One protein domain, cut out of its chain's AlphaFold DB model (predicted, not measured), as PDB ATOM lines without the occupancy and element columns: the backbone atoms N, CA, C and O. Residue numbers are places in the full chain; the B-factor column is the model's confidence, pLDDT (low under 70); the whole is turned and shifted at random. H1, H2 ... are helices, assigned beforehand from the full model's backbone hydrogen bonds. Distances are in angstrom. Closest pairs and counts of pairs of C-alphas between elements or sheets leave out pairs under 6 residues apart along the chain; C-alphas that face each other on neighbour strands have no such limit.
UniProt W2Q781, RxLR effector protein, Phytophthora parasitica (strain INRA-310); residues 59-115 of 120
ATOM      1  N   PRO A  59      32.686 -17.839 -22.317       84.81
ATOM      2  CA  PRO A  59      32.939 -16.907 -23.421       84.81
ATOM      3  C   PRO A  59      31.857 -16.899 -24.516       84.81
ATOM      4  O   PRO A  59      31.904 -16.045 -25.393       84.81
ATOM      5  N   PHE A  60      30.901 -17.832 -24.468       88.81
ATOM      6  CA  PHE A  60      29.785 -17.967 -25.414       88.81
ATOM      7  C   PHE A  60      28.416 -17.732 -24.757       88.81
ATOM      8  O   PHE A  60      27.388 -17.857 -25.415       88.81
ATOM      9  N   SER A  61      28.392 -17.414 -23.457       88.44
ATOM     10  CA  SER A  61      27.148 -17.193 -22.716       88.44
ATOM     11  C   SER A  61      26.414 -15.949 -23.216       88.44
ATOM     12  O   SER A  61      27.032 -15.000 -23.709       88.44
ATOM     13  N   SER A  62      25.095 -15.917 -23.015       88.75
ATOM     14  CA  SER A  62      24.283 -14.753 -23.373       88.75
ATOM     15  C   SER A  62      24.668 -13.489 -22.623       88.75
ATOM     16  O   SER A  62      24.687 -12.415 -23.215       88.75
ATOM     17  N   ALA A  63      25.076 -13.605 -21.362       89.44
ATOM     18  CA  ALA A  63      25.626 -12.482 -20.613       89.44
ATOM     19  C   ALA A  63      26.910 -11.935 -21.260       89.44
ATOM     20  O   ALA A  63      27.094 -10.720 -21.346       89.44
ATOM     21  N   THR A  64      27.784 -12.820 -21.752       90.81
ATOM     22  CA  THR A  64      29.043 -12.424 -22.388       90.81
ATOM     23  C   THR A  64      28.810 -11.700 -23.702       90.81
ATOM     24  O   THR A  64      29.269 -10.566 -23.829       90.81
ATOM     25  N   TRP A  65      28.088 -12.290 -24.660       90.56
ATOM     26  CA  TRP A  65      27.915 -11.628 -25.955       90.56
ATOM     27  C   TRP A  65      27.042 -10.372 -25.849       90.56
ATOM     28  O   TRP A  65      27.342  -9.389 -26.516       90.56
ATOM     29  N   LYS A  66      26.065 -10.311 -24.929       92.38
ATOM     30  CA  LYS A  66      25.326  -9.064 -24.649       92.38
ATOM     31  C   LYS A  66      26.235  -7.959 -24.126       92.38
ATOM     32  O   LYS A  66      26.086  -6.810 -24.524       92.38
ATOM     33  N   LYS A  67      27.203  -8.293 -23.268       93.44
ATOM     34  CA  LYS A  67      28.199  -7.322 -22.807       93.44
ATOM     35  C   LYS A  67      29.115  -6.871 -23.947       93.44
ATOM     36  O   LYS A  67      29.420  -5.688 -24.035       93.44
ATOM     37  N   MET A  68      29.507  -7.782 -24.840       93.69
ATOM     38  CA  MET A  68      30.307  -7.447 -26.028       93.69
ATOM     39  C   MET A  68      29.587  -6.479 -26.978       93.69
ATOM     40  O   MET A  68      30.250  -5.687 -27.633       93.69
ATOM     41  N   LEU A  69      28.251  -6.507 -27.037       94.31
ATOM     42  CA  LEU A  69      27.478  -5.561 -27.851       94.31
ATOM     43  C   LEU A  69      27.511  -4.120 -27.316       94.31
ATOM     44  O   LEU A  69      27.263  -3.189 -28.076       94.31
ATOM     45  N   VAL A  70      27.795  -3.930 -26.025       95.12
ATOM     46  CA  VAL A  70      27.783  -2.611 -25.367       95.12
ATOM     47  C   VAL A  70      29.200  -2.078 -25.143       95.12
ATOM     48  O   VAL A  70      29.439  -0.882 -25.274       95.12
ATOM     49  N   ASP A  71      30.142  -2.958 -24.802       95.44
ATOM     50  CA  ASP A  71      31.505  -2.606 -24.407       95.44
ATOM     51  C   ASP A  71      32.515  -3.087 -25.458       95.44
ATOM     52  O   ASP A  71      32.877  -4.266 -25.520       95.44
ATOM     53  N   THR A  72      32.995  -2.148 -26.279       91.88
ATOM     54  CA  THR A  72      33.958  -2.410 -27.360       91.88
ATOM     55  C   THR A  72      35.320  -2.890 -26.844       91.88
ATOM     56  O   THR A  72      36.026  -3.638 -27.525       91.88
ATOM     57  N   GLU A  73      35.741  -2.485 -25.644       92.44
ATOM     58  CA  GLU A  73      36.995  -2.978 -25.071       92.44
ATOM     59  C   GLU A  73      36.853  -4.446 -24.670       92.44
ATOM     60  O   GLU A  73      37.665  -5.288 -25.070       92.44
ATOM     61  N   TYR A  74      35.766  -4.770 -23.972       93.62
ATOM     62  CA  TYR A  74      35.427  -6.140 -23.612       93.62
ATOM     63  C   TYR A  74      35.229  -7.034 -24.843       93.62
ATOM     64  O   TYR A  74      35.696  -8.177 -24.859       93.62
ATOM     65  N   GLN A  75      34.605  -6.506 -25.897       93.44
ATOM     66  CA  GLN A  75      34.436  -7.183 -27.181       93.44
ATOM     67  C   GLN A  75      35.776  -7.615 -27.780       93.44
ATOM     68  O   GLN A  75      35.963  -8.798 -28.058       93.44
ATOM     69  N   ARG A  76      36.745  -6.697 -27.903       91.19
ATOM     70  CA  ARG A  76      38.079  -7.016 -28.444       91.19
ATOM     71  C   ARG A  76      38.805  -8.079 -27.619       91.19
ATOM     72  O   ARG A  76      39.489  -8.933 -28.181       91.19
ATOM     73  N   ILE A  77      38.660  -8.050 -26.293       91.69
ATOM     74  CA  ILE A  77      39.232  -9.077 -25.409       91.69
ATOM     75  C   ILE A  77      38.589 -10.442 -25.680       91.69
ATOM     76  O   ILE A  77      39.294 -11.450 -25.724       91.69
ATOM     77  N   MET A  78      37.269 -10.493 -25.866       92.75
ATOM     78  CA  MET A  78      36.562 -11.745 -26.141       92.75
ATOM     79  C   MET A  78      36.831 -12.284 -27.545       92.75
ATOM     80  O   MET A  78      37.006 -13.492 -27.678       92.75
ATOM     81  N   PHE A  79      36.981 -11.429 -28.557       92.62
ATOM     82  CA  PHE A  79      37.399 -11.858 -29.896       92.62
ATOM     83  C   PHE A  79      38.743 -12.594 -29.872       92.62
ATOM     84  O   PHE A  79      38.835 -13.693 -30.406       92.62
ATOM     85  N   LYS A  80      39.734 -12.104 -29.112       90.00
ATOM     86  CA  LYS A  80      41.003 -12.835 -28.911       90.00
ATOM     87  C   LYS A  80      40.814 -14.214 -28.277       90.00
ATOM     88  O   LYS A  80      41.584 -15.131 -28.541       90.00
ATOM     89  N   LYS A  81      39.815 -14.377 -27.403       90.25
ATOM     90  CA  LYS A  81      39.485 -15.692 -26.830       90.25
ATOM     91  C   LYS A  81      38.796 -16.590 -27.851       90.25
ATOM     92  O   LYS A  81      38.990 -17.800 -27.808       90.25
ATOM     93  N   TRP A  82      37.988 -16.010 -28.732       91.25
ATOM     94  CA  TRP A  82      37.302 -16.719 -29.806       91.25
ATOM     95  C   TRP A  82      38.257 -17.191 -30.906       91.25
ATOM     96  O   TRP A  82      38.004 -18.247 -31.472       91.25
ATOM     97  N   ASP A  83      39.396 -16.523 -31.115       89.50
ATOM     98  CA  ASP A  83      40.420 -16.943 -32.090       89.50
ATOM     99  C   ASP A  83      40.964 -18.359 -31.845       89.50
ATOM    100  O   ASP A  83      41.409 -19.026 -32.777       89.50
ATOM    101  N   GLY A  84      40.883 -18.858 -30.607       87.94
ATOM    102  CA  GLY A  84      41.221 -20.243 -30.264       87.94
ATOM    103  C   GLY A  84      40.197 -21.291 -30.725       87.94
ATOM    104  O   GLY A  84      40.398 -22.478 -30.480       87.94
ATOM    105  N   TYR A  85      39.094 -20.881 -31.354       88.94
ATOM    106  CA  TYR A  85      37.990 -21.747 -31.765       88.94
ATOM    107  C   TYR A  85      37.693 -21.597 -33.262       88.94
ATOM    108  O   TYR A  85      37.880 -20.540 -33.866       88.94
ATOM    109  N   SER A  86      37.183 -22.664 -33.887       89.94
ATOM    110  CA  SER A  86      36.665 -22.558 -35.254       89.94
ATOM    111  C   SER A  86      35.367 -21.750 -35.274       89.94
ATOM    112  O   SER A  86      34.581 -21.799 -34.325       89.94
ATOM    113  N   LEU A  87      35.103 -21.046 -36.379       89.62
ATOM    114  CA  LEU A  87      33.870 -20.269 -36.537       89.62
ATOM    115  C   LEU A  87      32.615 -21.135 -36.353       89.62
ATOM    116  O   LEU A  87      31.648 -20.690 -35.737       89.62
ATOM    117  N   ASP A  88      32.636 -22.377 -36.840       89.50
ATOM    118  CA  ASP A  88      31.531 -23.315 -36.639       89.50
ATOM    119  C   ASP A  88      31.336 -23.680 -35.168       89.50
ATOM    120  O   ASP A  88      30.197 -23.693 -34.709       89.50
ATOM    121  N   THR A  89      32.421 -23.865 -34.408       90.00
ATOM    122  CA  THR A  89      32.345 -24.111 -32.958       90.00
ATOM    123  C   THR A  89      31.727 -22.919 -32.232       90.00
ATOM    124  O   THR A  89      30.907 -23.097 -31.335       90.00
ATOM    125  N   ILE A  90      32.097 -21.693 -32.613       90.69
ATOM    126  CA  ILE A  90      31.533 -20.470 -32.023       90.69
ATOM    127  C   ILE A  90      30.027 -20.400 -32.315       90.69
ATOM    128  O   ILE A  90      29.228 -20.224 -31.396       90.69
ATOM    129  N   LYS A  91      29.629 -20.605 -33.578       90.38
ATOM    130  CA  LYS A  91      28.219 -20.603 -34.006       90.38
ATOM    131  C   LYS A  91      27.398 -21.688 -33.316       90.38
ATOM    132  O   LYS A  91      26.259 -21.440 -32.937       90.38
ATOM    133  N   GLU A  92      27.961 -22.878 -33.151       90.00
ATOM    134  CA  GLU A  92      27.311 -23.990 -32.459       90.00
ATOM    135  C   GLU A  92      27.130 -23.696 -30.965       90.00
ATOM    136  O   GLU A  92      26.044 -23.903 -30.431       90.00
ATOM    137  N   ARG A  93      28.161 -23.159 -30.298       88.94
ATOM    138  CA  ARG A  93      28.119 -22.865 -28.856       88.94
ATOM    139  C   ARG A  93      27.196 -21.710 -28.493       88.94
ATOM    140  O   ARG A  93      26.610 -21.737 -27.417       88.94
ATOM    141  N   ILE A  94      27.091 -20.703 -29.359       89.62
ATOM    142  CA  ILE A  94      26.139 -19.600 -29.185       89.62
ATOM    143  C   ILE A  94      24.727 -20.043 -29.594       89.62
ATOM    144  O   ILE A  94      23.761 -19.640 -28.958       89.62
ATOM    145  N   GLY A  95      24.610 -20.887 -30.619       90.06
ATOM    146  CA  GLY A  95      23.345 -21.321 -31.202       90.06
ATOM    147  C   GLY A  95      23.023 -20.542 -32.478       90.06
ATOM    148  O   GLY A  95      22.912 -19.317 -32.470       90.06
ATOM    149  N   ARG A  96      22.844 -21.262 -33.595       88.75
ATOM    150  CA  ARG A  96      22.581 -20.650 -34.910       88.75
ATOM    151  C   ARG A  96      21.262 -19.870 -34.937       88.75
ATOM    152  O   ARG A  96      21.253 -18.780 -35.492       88.75
ATOM    153  N   ALA A  97      20.215 -20.387 -34.290       87.12
ATOM    154  CA  ALA A  97      18.928 -19.700 -34.162       87.12
ATOM    155  C   ALA A  97      19.076 -18.360 -33.418       87.12
ATOM    156  O   ALA A  97      18.678 -17.326 -33.928       87.12
ATOM    157  N   ILE A  98      19.793 -18.350 -32.287       89.06
ATOM    158  CA  ILE A  98      20.035 -17.133 -31.492       89.06
ATOM    159  C   ILE A  98      20.783 -16.067 -32.307       89.06
ATOM    160  O   ILE A  98      20.465 -14.885 -32.219       89.06
ATOM    161  N   ILE A  99      21.771 -16.475 -33.110       90.19
ATOM    162  CA  ILE A  99      22.505 -15.549 -33.986       90.19
ATOM    163  C   ILE A  99      21.596 -14.987 -35.084       90.19
ATOM    164  O   ILE A  99      21.741 -13.825 -35.436       90.19
ATOM    165  N   GLN A 100      20.701 -15.798 -35.648       90.00
ATOM    166  CA  GLN A 100      19.782 -15.361 -36.702       90.00
ATOM    167  C   GLN A 100      18.686 -14.432 -36.170       90.00
ATOM    168  O   GLN A 100      18.320 -13.484 -36.858       90.00
ATOM    169  N   ASP A 101      18.211 -14.674 -34.948       90.69
ATOM    170  CA  ASP A 101      17.154 -13.882 -34.320       90.69
ATOM    171  C   ASP A 101      17.660 -12.521 -33.803       90.69
ATOM    172  O   ASP A 101      16.900 -11.552 -33.750       90.69
ATOM    173  N   ASP A 102      18.943 -12.414 -33.429       91.88
ATOM    174  CA  ASP A 102      19.551 -11.172 -32.934       91.88
ATOM    175  C   ASP A 102      20.451 -10.511 -33.995       91.88
ATOM    176  O   ASP A 102      21.622 -10.853 -34.182       91.88
ATOM    177  N   ASN A 103      19.911  -9.484 -34.657       94.12
ATOM    178  CA  ASN A 103      20.607  -8.726 -35.704       94.12
ATOM    179  C   ASN A 103      21.935  -8.097 -35.243       94.12
ATOM    180  O   ASN A 103      22.874  -7.987 -36.036       94.12
ATOM    181  N   ASN A 104      22.033  -7.659 -33.984       94.62
ATOM    182  CA  ASN A 104      23.253  -7.029 -33.477       94.62
ATOM    183  C   ASN A 104      24.342  -8.079 -33.260       94.62
ATOM    184  O   ASN A 104      25.502  -7.859 -33.616       94.62
ATOM    185  N   LEU A 105      23.958  -9.240 -32.730       93.56
ATOM    186  CA  LEU A 105      24.838 -10.392 -32.600       93.56
ATOM    187  C   LEU A 105      25.304 -10.899 -33.972       93.56
ATOM    188  O   LEU A 105      26.499 -11.141 -34.149       93.56
ATOM    189  N   ALA A 106      24.407 -10.997 -34.957       94.00
ATOM    190  CA  ALA A 106      24.760 -11.358 -36.330       94.00
ATOM    191  C   ALA A 106      25.786 -10.389 -36.933       94.00
ATOM    192  O   ALA A 106      26.800 -10.819 -37.486       94.00
ATOM    193  N   LYS A 107      25.562  -9.079 -36.777       94.94
ATOM    194  CA  LYS A 107      26.486  -8.046 -37.257       94.94
ATOM    195  C   LYS A 107      27.845  -8.126 -36.562       94.94
ATOM    196  O   LYS A 107      28.870  -8.028 -37.226       94.94
ATOM    197  N   MET A 108      27.865  -8.351 -35.249       94.56
ATOM    198  CA  MET A 108      29.103  -8.549 -34.491       94.56
ATOM    199  C   MET A 108      29.867  -9.797 -34.956       94.56
ATOM    200  O   MET A 108      31.090  -9.773 -35.052       94.56
ATOM    201  N   MET A 109      29.161 -10.889 -35.260       92.81
ATOM    202  CA  MET A 109      29.766 -12.108 -35.806       92.81
ATOM    203  C   MET A 109      30.364 -11.879 -37.198       92.81
ATOM    204  O   MET A 109      31.410 -12.446 -37.502       92.81
ATOM    205  N   LEU A 110      29.717 -11.064 -38.034       92.00
ATOM    206  CA  LEU A 110      30.242 -10.686 -39.345       92.00
ATOM    207  C   LEU A 110      31.520  -9.849 -39.207       92.00
ATOM    208  O   LEU A 110      32.543 -10.210 -39.782       92.00
ATOM    209  N   ASP A 111      31.482  -8.809 -38.373       90.44
ATOM    210  CA  ASP A 111      32.638  -7.952 -38.080       90.44
ATOM    211  C   ASP A 111      33.828  -8.757 -37.533       90.44
ATOM    212  O   ASP A 111      34.967  -8.586 -37.967       90.44
ATOM    213  N   TYR A 112      33.558  -9.725 -36.651       90.38
ATOM    214  CA  TYR A 112      34.575 -10.650 -36.163       90.38
ATOM    215  C   TYR A 112      35.252 -11.432 -37.302       90.38
ATOM    216  O   TYR A 112      36.477 -11.562 -37.326       90.38
ATOM    217  N   VAL A 113      34.476 -11.948 -38.259       88.75
ATOM    218  CA  VAL A 113      35.005 -12.744 -39.377       88.75
ATOM    219  C   VAL A 113      35.776 -11.889 -40.378       88.75
ATOM    220  O   VAL A 113      36.810 -12.337 -40.863       88.75
ATOM    221  N   GLU A 114      35.286 -10.692 -40.689       86.44
ATOM    222  CA  GLU A 114      35.873  -9.829 -41.720       86.44
ATOM    223  C   GLU A 114      37.094  -9.054 -41.216       86.44
ATOM    224  O   GLU A 114      38.106  -8.980 -41.912       86.44
ATOM    225  N   ASN A 115      37.022  -8.501 -40.002       81.75
ATOM    226  CA  ASN A 115      37.995  -7.515 -39.522       81.75
ATOM    227  C   ASN A 115      38.946  -8.054 -38.450       81.75
ATOM    228  O   ASN A 115      40.044  -7.523 -38.275       81.75
TER     229      ASN A 115
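What this domain is: This is residues 59 to 115 of the 120 residues of the protein "RxLR effector protein" of Phytophthora parasitica (strain INRA-310) (UniProt W2Q781). Five short helices make a rounded cluster: H1, H2, H3 and H4 follow one another round an open ring, turning at corners, and H5, the longest, folds back from H4 across one side of it toward H2. The printed part has 57 residues with five named helices, in the order H1 H2 H3 H4 H5, and no named strand; its class is all helix. It is compact, with a radius of gyration of the C-alphas of 10.1 A and spans of 26 by 22 by 21 A.

How they stand to each other: H1, residues 62 to 70, and H2, residues 72 to 82, touch only at the corner by their link, the closest C-alphas being those of Met 68 and Gln 75, 4.3 A apart; they run opposite ways at a steep tilt of 46 degrees. H3, residues 87 to 94, is close to H2 but not clearly touching, with the C-alphas of Trp 82 and Ile 90 closest at 7.2 A. H4, residues 96 to 101, and H5, residues 103 to 115, only just touch, with 3 pairs of C-alphas within 8 A, and only at the corner; the closest are those of Ile 99 and Ala 106, 5.3 A apart. H5 touches H1 with residues 104 to 108 alone, closest at the C-alphas of Leu 69 and Asn 104, 7.2 A apart; at 73 degrees their lines are only just about perpendicular. H3 and H5 are near each other. H4 is apart from H1 and H2. Each O i to N i+4 pair is within hydrogen-bond range in H2, H3, H4 and H5; in H1, 4 of 5 are.

Where its parts are: H1 begins at C-alpha 62 (24.283, -14.753, -23.373) and is 12.8 A long. H2 measures 14.9 A, H3 10.7 A and H4 8.7 A. H5, 17.8 A, ends at C-alpha 115 (37.995, -7.515, -39.522).

The domain as a whole: The C-alphas of Glu 73 and Ala 97 are the two farthest apart, 26.2 A. The printed part has no cut, and the four links between helices are tight. No printed residue is under 70 in pLDDT.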